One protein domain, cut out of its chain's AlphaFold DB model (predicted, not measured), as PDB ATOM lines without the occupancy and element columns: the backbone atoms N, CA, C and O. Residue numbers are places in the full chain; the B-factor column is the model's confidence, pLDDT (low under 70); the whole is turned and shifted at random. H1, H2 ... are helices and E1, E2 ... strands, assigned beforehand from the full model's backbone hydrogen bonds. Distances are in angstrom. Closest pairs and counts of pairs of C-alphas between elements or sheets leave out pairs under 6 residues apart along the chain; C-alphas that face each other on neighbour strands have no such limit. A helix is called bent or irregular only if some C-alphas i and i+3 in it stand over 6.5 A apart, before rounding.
ATOM      1  N   ALA A  13     249.127 206.014 224.236       78.44
ATOM      2  CA  ALA A  13     250.224 206.252 223.303       78.44
ATOM      3  C   ALA A  13     249.725 207.059 222.095       78.44
ATOM      4  O   ALA A  13     248.659 206.775 221.549       78.44
ATOM      5  N   ILE A  14     250.495 208.064 221.683       75.62
ATOM      6  CA  ILE A  14     250.174 208.929 220.544       75.62
ATOM      7  C   ILE A  14     251.405 209.128 219.668       75.62
ATOM      8  O   ILE A  14     252.536 209.135 220.152       75.62
ATOM      9  N   PHE A  15     251.176 209.322 218.376       79.25
ATOM     10  CA  PHE A  15     252.201 209.628 217.397       79.25
ATOM     11  C   PHE A  15     252.099 211.095 216.990       79.25
ATOM     12  O   PHE A  15     251.082 211.522 216.448       79.25
ATOM     13  N   LEU A  16     253.135 211.881 217.255       71.31
ATOM     14  CA  LEU A  16     253.186 213.294 216.912       71.31
ATOM     15  C   LEU A  16     253.455 213.453 215.411       71.31
ATOM     16  O   LEU A  16     254.520 213.083 214.920       71.31
ATOM     17  N   THR A  17     252.482 214.007 214.685       69.12
ATOM     18  CA  THR A  17     252.534 214.103 213.220       69.12
ATOM     19  C   THR A  17     253.098 215.443 212.777       69.12
ATOM     20  O   THR A  17     253.923 215.503 211.869       69.12
ATOM     21  N   SER A  18     252.640 216.531 213.403       65.69
ATOM     22  CA  SER A  18     253.069 217.884 213.061       65.69
ATOM     23  C   SER A  18     252.759 218.889 214.167       65.69
ATOM     24  O   SER A  18     251.822 218.728 214.949       65.69
ATOM     25  N   ILE A  19     253.543 219.965 214.208       66.56
ATOM     26  CA  ILE A  19     253.242 221.143 215.027       66.56
ATOM     27  C   ILE A  19     252.370 222.084 214.197       66.56
ATOM     28  O   ILE A  19     252.720 222.445 213.067       66.56
ATOM     29  N   ILE A  20     251.214 222.457 214.751       61.06
ATOM     30  CA  ILE A  20     250.268 223.350 214.082       61.06
ATOM     31  C   ILE A  20     250.697 224.803 214.262       61.06
ATOM     32  O   ILE A  20     250.792 225.557 213.295       61.06
ATOM     33  N   ASN A  21     250.925 225.176 215.515       61.72
ATOM     34  CA  ASN A  21     251.365 226.487 215.967       61.72
ATOM     35  C   ASN A  21     251.970 226.337 217.374       61.72
ATOM     36  O   ASN A  21     252.070 225.226 217.894       61.72
ATOM     37  N   ASP A  22     252.296 227.454 218.019       62.00
ATOM     38  CA  ASP A  22     252.920 227.484 219.351       62.00
ATOM     39  C   ASP A  22     252.031 226.938 220.484       62.00
ATOM     40  O   ASP A  22     252.460 226.871 221.633       62.00
ATOM     41  N   THR A  23     250.785 226.567 220.187       59.12
ATOM     42  CA  THR A  23     249.789 226.129 221.175       59.12
ATOM     43  C   THR A  23     249.190 224.761 220.882       59.12
ATOM     44  O   THR A  23     248.673 224.137 221.805       59.12
ATOM     45  N   CYS A  24     249.267 224.270 219.643       65.50
ATOM     46  CA  CYS A  24     248.565 223.078 219.183       65.50
ATOM     47  C   CYS A  24     249.467 222.180 218.342       65.50
ATOM     48  O   CYS A  24     250.270 222.642 217.527       65.50
ATOM     49  N   VAL A  25     249.244 220.878 218.471       71.69
ATOM     50  CA  VAL A  25     249.885 219.851 217.659       71.69
ATOM     51  C   VAL A  25     248.855 218.871 217.121       71.69
ATOM     52  O   VAL A  25     247.805 218.644 217.726       71.69
ATOM     53  N   LEU A  26     249.169 218.308 215.964       77.50
ATOM     54  CA  LEU A  26     248.402 217.242 215.349       77.50
ATOM     55  C   LEU A  26     249.065 215.911 215.700       77.50
ATOM     56  O   LEU A  26     250.290 215.771 215.612       77.50
ATOM     57  N   VAL A  27     248.255 214.948 216.122       81.00
ATOM     58  CA  VAL A  27     248.713 213.619 216.516       81.00
ATOM     59  C   VAL A  27     247.833 212.544 215.888       81.00
ATOM     60  O   VAL A  27     246.651 212.768 215.640       81.00
ATOM     61  N   ALA A  28     248.406 211.369 215.675       86.12
ATOM     62  CA  ALA A  28     247.697 210.149 215.324       86.12
ATOM     63  C   ALA A  28     247.660 209.198 216.529       86.12
ATOM     64  O   ALA A  28     248.574 209.196 217.360       86.12
ATOM     65  N   SER A  29     246.625 208.369 216.632       89.12
ATOM     66  CA  SER A  29     246.537 207.358 217.692       89.12
ATOM     67  C   SER A  29     247.545 206.221 217.494       89.12
ATOM     68  O   SER A  29     247.843 205.821 216.366       89.12
ATOM     69  N   VAL A  30     248.055 205.668 218.599       85.75
ATOM     70  CA  VAL A  30     248.895 204.462 218.599       85.75
ATOM     71  C   VAL A  30     248.178 203.341 219.344       85.75
ATOM     72  O   VAL A  30     247.676 203.533 220.449       85.75
ATOM     73  N   SER A  31     248.153 202.159 218.733       86.44
ATOM     74  CA  SER A  31     247.557 200.940 219.277       86.44
ATOM     75  C   SER A  31     248.632 199.883 219.517       86.44
ATOM     76  O   SER A  31     249.529 199.713 218.692       86.44
ATOM     77  N   ASP A  32     248.518 199.133 220.612       83.00
ATOM     78  CA  ASP A  32     249.341 197.937 220.852       83.00
ATOM     79  C   ASP A  32     248.835 196.719 220.048       83.00
ATOM     80  O   ASP A  32     249.529 195.718 219.908       83.00
ATOM     81  N   CYS A  33     247.630 196.806 219.474       80.38
ATOM     82  CA  CYS A  33     247.020 195.747 218.676       80.38
ATOM     83  C   CYS A  33     246.968 196.115 217.193       80.38
ATOM     84  O   CYS A  33     246.622 197.249 216.832       80.38
ATOM     85  N   ALA A  34     247.211 195.121 216.337       78.81
ATOM     86  CA  ALA A  34     246.963 195.230 214.906       78.81
ATOM     87  C   ALA A  34     245.478 195.547 214.635       78.81
ATOM     88  O   ALA A  34     244.601 195.112 215.394       78.81
ATOM     89  N   PRO A  35     245.157 196.268 213.548       77.88
ATOM     90  CA  PRO A  35     243.775 196.562 213.201       77.88
ATOM     91  C   PRO A  35     243.001 195.266 212.936       77.88
ATOM     92  O   PRO A  35     243.396 194.435 212.120       77.88
ATOM     93  N   THR A  36     241.856 195.108 213.601       75.50
ATOM     94  CA  THR A  36     240.979 193.934 213.442       75.50
ATOM     95  C   THR A  36     240.373 193.852 212.040       75.50
ATOM     96  O   THR A  36     240.167 192.764 211.502       75.50
ATOM     97  N   ARG A  37     240.115 195.007 211.413       77.69
ATOM     98  CA  ARG A  37     239.655 195.104 210.023       77.69
ATOM     99  C   ARG A  37     240.855 195.178 209.083       77.69
ATOM    100  O   ARG A  37     241.604 196.149 209.116       77.69
ATOM    101  N   ARG A  38     240.976 194.197 208.181       77.00
ATOM    102  CA  ARG A  38     242.064 194.126 207.184       77.00
ATOM    103  C   ARG A  38     242.193 195.394 206.337       77.00
ATOM    104  O   ARG A  38     243.308 195.814 206.054       77.00
ATOM    105  N   ASP A  39     241.072 196.027 205.997       76.38
ATOM    106  CA  ASP A  39     241.057 197.243 205.173       76.38
ATOM    107  C   ASP A  39     241.721 198.442 205.874       76.38
ATOM    108  O   ASP A  39     242.298 199.300 205.212       76.38
ATOM    109  N   LEU A  40     241.702 198.483 207.214       79.94
ATOM    110  CA  LEU A  40     242.386 199.521 207.996       79.94
ATOM    111  C   LEU A  40     243.902 199.306 208.067       79.94
ATOM    112  O   LEU A  40     244.639 200.243 208.374       79.94
ATOM    113  N   GLY A  41     244.383 198.102 207.739       82.44
ATOM    114  CA  GLY A  41     245.810 197.786 207.702       82.44
ATOM    115  C   GLY A  41     246.595 198.669 206.733       82.44
ATOM    116  O   GLY A  41     247.742 198.985 207.005       82.44
ATOM    117  N   ARG A  42     245.966 199.144 205.649       81.00
ATOM    118  CA  ARG A  42     246.593 200.041 204.659       81.00
ATOM    119  C   ARG A  42     246.782 201.478 205.144       81.00
ATOM    120  O   ARG A  42     247.502 202.239 204.516       81.00
ATOM    121  N   PHE A  43     246.113 201.846 206.233       83.25
ATOM    122  CA  PHE A  43     246.178 203.173 206.849       83.25
ATOM    123  C   PHE A  43     246.882 203.128 208.210       83.25
ATOM    124  O   PHE A  43     246.790 204.069 208.999       83.25
ATOM    125  N   THR A  44     247.535 202.002 208.501       83.69
ATOM    126  CA  THR A  44     248.168 201.718 209.780       83.69
ATOM    127  C   THR A  44     249.614 201.315 209.546       83.69
ATOM    128  O   THR A  44     249.874 200.427 208.740       83.69
ATOM    129  N   VAL A  45     250.547 201.924 210.275       84.94
ATOM    130  CA  VAL A  45     251.976 201.621 210.138       84.94
ATOM    131  C   VAL A  45     252.474 200.872 211.368       84.94
ATOM    132  O   VAL A  45     252.369 201.406 212.477       84.94
ATOM    133  N   PRO A  46     253.001 199.644 211.213       87.31
ATOM    134  CA  PRO A  46     253.663 198.955 212.302       87.31
ATOM    135  C   PRO A  46     255.022 199.603 212.594       87.31
ATOM    136  O   PRO A  46     255.783 199.935 211.690       87.31
ATOM    137  N   PHE A  47     255.363 199.738 213.868       82.50
ATOM    138  CA  PHE A  47     256.693 200.149 214.292       82.50
ATOM    139  C   PHE A  47     257.094 199.439 215.580       82.50
ATOM    140  O   PHE A  47     256.260 199.063 216.402       82.50
ATOM    141  N   GLN A  48     258.397 199.279 215.764       75.62
ATOM    142  CA  GLN A  48     258.979 198.909 217.044       75.62
ATOM    143  C   GLN A  48     259.775 200.102 217.551       75.62
ATOM    144  O   GLN A  48     260.503 200.748 216.794       75.62
ATOM    145  N   GLU A  49     259.614 200.433 218.830       65.06
ATOM    146  CA  GLU A  49     260.490 201.420 219.451       65.06
ATOM    147  C   GLU A  49     261.896 200.827 219.514       65.06
ATOM    148  O   GLU A  49     262.074 199.682 219.949       65.06
ATOM    149  N   LYS A  50     262.897 201.598 219.080       57.72
ATOM    150  CA  LYS A  50     264.299 201.175 219.119       57.72
ATOM    151  C   LYS A  50     264.665 200.710 220.530       57.72
ATOM    152  O   LYS A  50     264.548 201.468 221.487       57.72
ATOM    153  N   GLY A  51     265.119 199.464 220.647       56.28
ATOM    154  CA  GLY A  51     265.512 198.864 221.925       56.28
ATOM    155  C   GLY A  51     264.365 198.272 222.752       56.28
ATOM    156  O   GLY A  51     264.628 197.725 223.820       56.28
ATOM    157  N   SER A  52     263.116 198.319 222.276       57.22
ATOM    158  CA  SER A  52     262.014 197.578 222.893       57.22
ATOM    159  C   SER A  52     261.978 196.148 222.343       57.22
ATOM    160  O   SER A  52     261.797 195.931 221.151       57.22
ATOM    161  N   GLY A  53     262.151 195.147 223.207       55.78
ATOM    162  CA  GLY A  53     261.940 193.733 222.855       55.78
ATOM    163  C   GLY A  53     260.458 193.341 222.793       55.78
ATOM    164  O   GLY A  53     260.128 192.186 223.037       55.78
ATOM    165  N   CYS A  54     259.570 194.313 222.584       58.75
ATOM    166  CA  CYS A  54     258.122 194.151 222.662       58.75
ATOM    167  C   CYS A  54     257.500 193.937 221.277       58.75
ATOM    168  O   CYS A  54     258.107 194.233 220.242       58.75
ATOM    169  N   ASP A  55     256.261 193.447 221.283       67.19
ATOM    170  CA  ASP A  55     255.435 193.324 220.085       67.19
ATOM    171  C   ASP A  55     255.306 194.672 219.349       67.19
ATOM    172  O   ASP A  55     255.321 195.736 219.982       67.19
ATOM    173  N   PRO A  56     255.219 194.655 218.005       75.00
ATOM    174  CA  PRO A  56     255.102 195.873 217.217       75.00
ATOM    175  C   PRO A  56     253.845 196.655 217.603       75.00
ATOM    176  O   PRO A  56     252.763 196.093 217.766       75.00
ATOM    177  N   ARG A  57     253.996 197.973 217.699       85.31
ATOM    178  CA  ARG A  57     252.909 198.935 217.876       85.31
ATOM    179  C   ARG A  57     252.444 199.452 216.528       85.31
ATOM    180  O   ARG A  57     253.153 199.354 215.533       85.31
ATOM    181  N   PHE A  58     251.254 200.030 216.496       87.06
ATOM    182  CA  PHE A  58     250.567 200.377 215.261       87.06
ATOM    183  C   PHE A  58     250.123 201.838 215.285       87.06
ATOM    184  O   PHE A  58     249.266 202.214 216.083       87.06
ATOM    185  N   ILE A  59     250.692 202.658 214.399       87.31
ATOM    186  CA  ILE A  59     250.296 204.059 214.210       87.31
ATOM    187  C   ILE A  59     249.076 204.096 213.295       87.31
ATOM    188  O   ILE A  59     249.157 203.675 212.144       87.31
ATOM    189  N   GLN A  60     247.959 204.622 213.782       89.75
ATOM    190  CA  GLN A  60     246.705 204.736 213.042       89.75
ATOM    191  C   GLN A  60     246.617 206.117 212.391       89.75
ATOM    192  O   GLN A  60     246.024 207.039 212.938       89.75
ATOM    193  N   LEU A  61     247.201 206.267 211.200       85.50
ATOM    194  CA  LEU A  61     247.312 207.563 210.506       85.50
ATOM    195  C   LEU A  61     245.967 208.118 210.015       85.50
ATOM    196  O   LEU A  61     245.887 209.261 209.569       85.50
ATOM    197  N   TYR A  62     244.910 207.312 210.103       86.00
ATOM    198  CA  TYR A  62     243.546 207.765 209.894       86.00
ATOM    199  C   TYR A  62     242.945 208.449 211.126       86.00
ATOM    200  O   TYR A  62     242.129 209.338 210.943       86.00
ATOM    201  N   ASP A  63     243.335 208.082 212.350       88.75
ATOM    202  CA  ASP A  63     242.754 208.616 213.591       88.75
ATOM    203  C   ASP A  63     243.520 209.856 214.069       88.75
ATOM    204  O   ASP A  63     244.384 209.794 214.951       88.75
ATOM    205  N   LEU A  64     243.230 210.983 213.415       86.81
ATOM    206  CA  LEU A  64     243.875 212.269 213.664       86.81
ATOM    207  C   LEU A  64     243.157 213.067 214.750       86.81
ATOM    208  O   LEU A  64     241.951 213.308 214.680       86.81
ATOM    209  N   ASN A  65     243.940 213.562 215.702       84.00
ATOM    210  CA  ASN A  65     243.481 214.365 216.823       84.00
ATOM    211  C   ASN A  65     244.349 215.614 216.976       84.00
ATOM    212  O   ASN A  65     245.559 215.588 216.750       84.00
ATOM    213  N   VAL A  66     243.730 216.711 217.400       82.50
ATOM    214  CA  VAL A  66     244.432 217.954 217.720       82.50
ATOM    215  C   VAL A  66     244.473 218.092 219.230       82.50
ATOM    216  O   VAL A  66     243.428 218.099 219.878       82.50
ATOM    217  N   TYR A  67     245.675 218.223 219.780       72.81
ATOM    218  CA  TYR A  67     245.872 218.518 221.192       72.81
ATOM    219  C   TYR A  67     246.576 219.853 221.349       72.81
ATOM    220  O   TYR A  67     247.470 220.207 220.579       72.81
ATOM    221  N   THR A  68     246.197 220.582 222.387       72.06
ATOM    222  CA  THR A  68     247.005 221.703 222.858       72.06
ATOM    223  C   THR A  68     248.281 221.184 223.520       72.06
ATOM    224  O   THR A  68     248.295 220.100 224.110       72.06
ATOM    225  N   ILE A  69     249.360 221.963 223.465       70.81
ATOM    226  CA  ILE A  69     250.613 221.637 224.159       70.81
ATOM    227  C   ILE A  69     250.356 221.471 225.664       70.81
ATOM    228  O   ILE A  69     250.921 220.572 226.285       70.81
ATOM    229  N   ASP A  70     249.454 222.263 226.246       65.88
ATOM    230  CA  ASP A  70     249.085 222.136 227.657       65.88
ATOM    231  C   ASP A  70     248.361 220.822 227.961       65.88
ATOM    232  O   ASP A  70     248.670 220.186 228.969       65.88
ATOM    233  N   GLN A  71     247.462 220.355 227.089       72.25
ATOM    234  CA  GLN A  71     246.855 219.027 227.236       72.25
ATOM    235  C   GLN A  71     247.904 217.916 227.184       72.25
ATOM    236  O   GLN A  71     247.795 216.953 227.938       72.25
ATOM    237  N   LEU A  72     248.928 218.048 226.336       69.00
ATOM    238  CA  LEU A  72     250.008 217.064 226.268       69.00
ATOM    239  C   LEU A  72     250.917 217.090 227.496       69.00
ATOM    240  O   LEU A  72     251.317 216.029 227.962       69.00
ATOM    241  N   ARG A  73     251.219 218.274 228.040       66.12
ATOM    242  CA  ARG A  73     252.056 218.435 229.242       66.12
ATOM    243  C   ARG A  73     251.405 217.871 230.499       66.12
ATOM    244  O   ARG A  73     252.094 217.288 231.327       66.12
ATOM    245  N   HIS A  74     250.100 218.077 230.652       71.44
ATOM    246  CA  HIS A  74     249.357 217.639 231.838       71.44
ATOM    247  C   HIS A  74     248.718 216.256 231.664       71.44
ATOM    248  O   HIS A  74     248.243 215.664 232.632       71.44
ATOM    249  N   GLY A  75     248.672 215.743 230.435       67.38
ATOM    250  CA  GLY A  75     248.134 214.429 230.130       67.38
ATOM    251  C   GLY A  75     249.168 213.319 230.295       67.38
ATOM    252  O   GLY A  75     250.353 213.487 230.024       67.38
ATOM    253  N   GLN A  76     248.703 212.133 230.686       77.06
ATOM    254  CA  GLN A  76     249.534 210.929 230.746       77.06
ATOM    255  C   GLN A  76     249.657 210.291 229.356       77.06
ATOM    256  O   GLN A  76     249.061 209.239 229.090       77.06
ATOM    257  N   PHE A  77     250.412 210.947 228.470       69.38
ATOM    258  CA  PHE A  77     250.666 210.497 227.102       69.38
ATOM    259  C   PHE A  77     252.079 209.946 226.929       69.38
ATOM    260  O   PHE A  77     253.055 210.594 227.297       69.38
ATOM    261  N   LYS A  78     252.197 208.789 226.271       75.50
ATOM    262  CA  LYS A  78     253.468 208.345 225.694       75.50
ATOM    263  C   LYS A  78     253.550 208.860 224.261       75.50
ATOM    264  O   LYS A  78     252.801 208.398 223.403       75.50
ATOM    265  N   ILE A  79     254.429 209.827 224.020       73.38
ATOM    266  CA  ILE A  79     254.546 210.505 222.726       73.38
ATOM    267  C   ILE A  79     255.661 209.859 221.903       73.38
ATOM    268  O   ILE A  79     256.822 209.856 222.309       73.38
ATOM    269  N   THR A  80     255.308 209.338 220.734       70.38
ATOM    270  CA  THR A  80     256.243 208.853 219.714       70.38
ATOM    271  C   THR A  80     256.343 209.899 218.608       70.38
ATOM    272  O   THR A  80     255.327 210.363 218.103       70.38
ATOM    273  N   ALA A  81     257.556 210.268 218.215       69.44
ATOM    274  CA  ALA A  81     257.803 211.233 217.144       69.44
ATOM    275  C   ALA A  81     258.343 210.538 215.884       69.44
ATOM    276  O   ALA A  81     258.905 209.442 215.974       69.44
ATOM    277  N   LEU A  82     258.207 211.165 214.715       67.88
ATOM    278  CA  LEU A  82     258.655 210.610 213.430       67.88
ATOM    279  C   LEU A  82     260.154 210.241 213.437       67.88
ATOM    280  O   LEU A  82     260.567 209.251 212.832       67.88
ATOM    281  N   GLU A  83     260.966 211.000 214.166       65.69
ATOM    282  CA  GLU A  83     262.418 210.849 214.286       65.69
ATOM    283  C   GLU A  83     262.809 209.668 215.183       65.69
ATOM    284  O   GLU A  83     263.883 209.081 215.024       65.69
ATOM    285  N   SER A  84     261.923 209.280 216.106       68.50
ATOM    286  CA  SER A  84     262.122 208.108 216.963       68.50
ATOM    287  C   SER A  84     261.908 206.786 216.217       68.50
ATOM    288  O   SER A  84     262.330 205.731 216.694       68.50
ATOM    289  N   LEU A  85     261.305 206.845 215.022       69.38
ATOM    290  CA  LEU A  85     261.068 205.685 214.175       69.38
ATOM    291  C   LEU A  85     262.331 205.260 213.417       69.38
ATOM    292  O   LEU A  85     263.166 206.066 212.984       69.38
ATOM    293  N   GLU A  86     262.445 203.954 213.196       74.44
ATOM    294  CA  GLU A  86     263.395 203.392 212.239       74.44
ATOM    295  C   GLU A  86     263.121 203.907 210.818       74.44
ATOM    296  O   GLU A  86     261.984 204.228 210.475       74.44
ATOM    297  N   ASP A  87     264.155 203.962 209.970       71.62
ATOM    298  CA  ASP A  87     264.045 204.514 208.607       71.62
ATOM    299  C   ASP A  87     262.927 203.852 207.791       71.62
ATOM    300  O   ASP A  87     262.212 204.533 207.057       71.62
ATOM    301  N   LYS A  88     262.740 202.537 207.963       75.31
ATOM    302  CA  LYS A  88     261.675 201.775 207.306       75.31
ATOM    303  C   LYS A  88     260.285 202.246 207.749       75.31
ATOM    304  O   LYS A  88     259.470 202.591 206.904       75.31
ATOM    305  N   ALA A  89     260.036 202.310 209.058       74.88
ATOM    306  CA  ALA A  89     258.754 202.762 209.598       74.88
ATOM    307  C   ALA A  89     258.476 204.232 209.242       74.88
ATOM    308  O   ALA A  89     257.351 204.591 208.912       74.88
TER     309      ALA A  89
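AT A GLANCE: This is residues 13 to 89 of the 343 residues of an uncharacterized protein of Branchiostoma floridae (UniProt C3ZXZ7). One strongly twisted sheet of five strands, curled like part of a barrel that stays open, makes the body, with two short helices at opposite ends of it: H1 near the bend of E4, H2 beside the strands at the other end. The 77 printed residues hold, along the chain, E1, E2, H1, E3, E4, H2 and E5; the class is mixed, helices and strands. The sheet's order is E3, E4, E2, E1, E5, mixed, with E1 and E5 parallel and the other neighbours antiparallel. The whole is compact and rounded, with a radius of gyration of the C-alphas of 12.8 A and spans of 35 by 29 by 23 A.

HOW THE PARTS SIT: E1, residues 13 to 21, bends by 66 degrees at residue 17. It forms a hairpin with E2, residues 24 to 31; they are antiparallel at 161 degrees, with N 15 and O 28 2.8 A apart, within hydrogen-bond range. H1, residues 38 to 43, is on the sheet; its closest C-alphas to E4, residues 57 to 68, are Phe 43 and Leu 61, 5.8 A apart. E3, residues 44 to 47, is an edge strand and forms a hairpin with E4, with N 45 and O 59 2.9 A apart. E4 bends by 89 degrees at residue 62 and is antiparallel to E2 at 153 degrees, with N 27 and O 65 2.8 A apart. H2, residues 69 to 74, is on the sheet at the sheet's level, with a height over the sheet of 2.7 A; the closest C-alphas of H2 and E2 are Ile 69 and Cys 24, 5.6 A apart. E5, residues 77 to 81, is the other edge strand, parallel to E1 at 67 degrees, with N 16 and O 80 2.8 A apart. E2, H1 and E3 form a split strand-helix-strand unit, two strands of one sheet that are not neighbours, joined through a helix, with E4 between them in the sheet; E4, H2 and E5 form another, with E2 and E1 between them in the sheet. Both crossovers are right-handed. H1 and H2 are apart. In H2 every O i to N i+4 pair is within hydrogen-bond range; in H1 0 of 2 are, but 2 of 3 O i to N i+3 pairs are.

IN THESE COORDINATES: E1 begins with C-alpha 13 at (250.224, 206.252, 223.303) and is 21.6 A long; E2 is 22.2 A and E4 24.0 A. H1 is neither bent nor irregular, but only just: C-alphas 39 and 42 are 6.2 A apart. E5 ends with C-alpha 81 at (257.803, 211.233, 217.144).

THE WHOLE: The C-alphas farthest apart, Asp 22 and Arg 38, are 37.1 A apart. The printed part has no cut, and no link is long. Mean pLDDT of the printed part is 74.6; 25 residues are under 70, among them 17 to 24, 49 to 55 and 81 to 85.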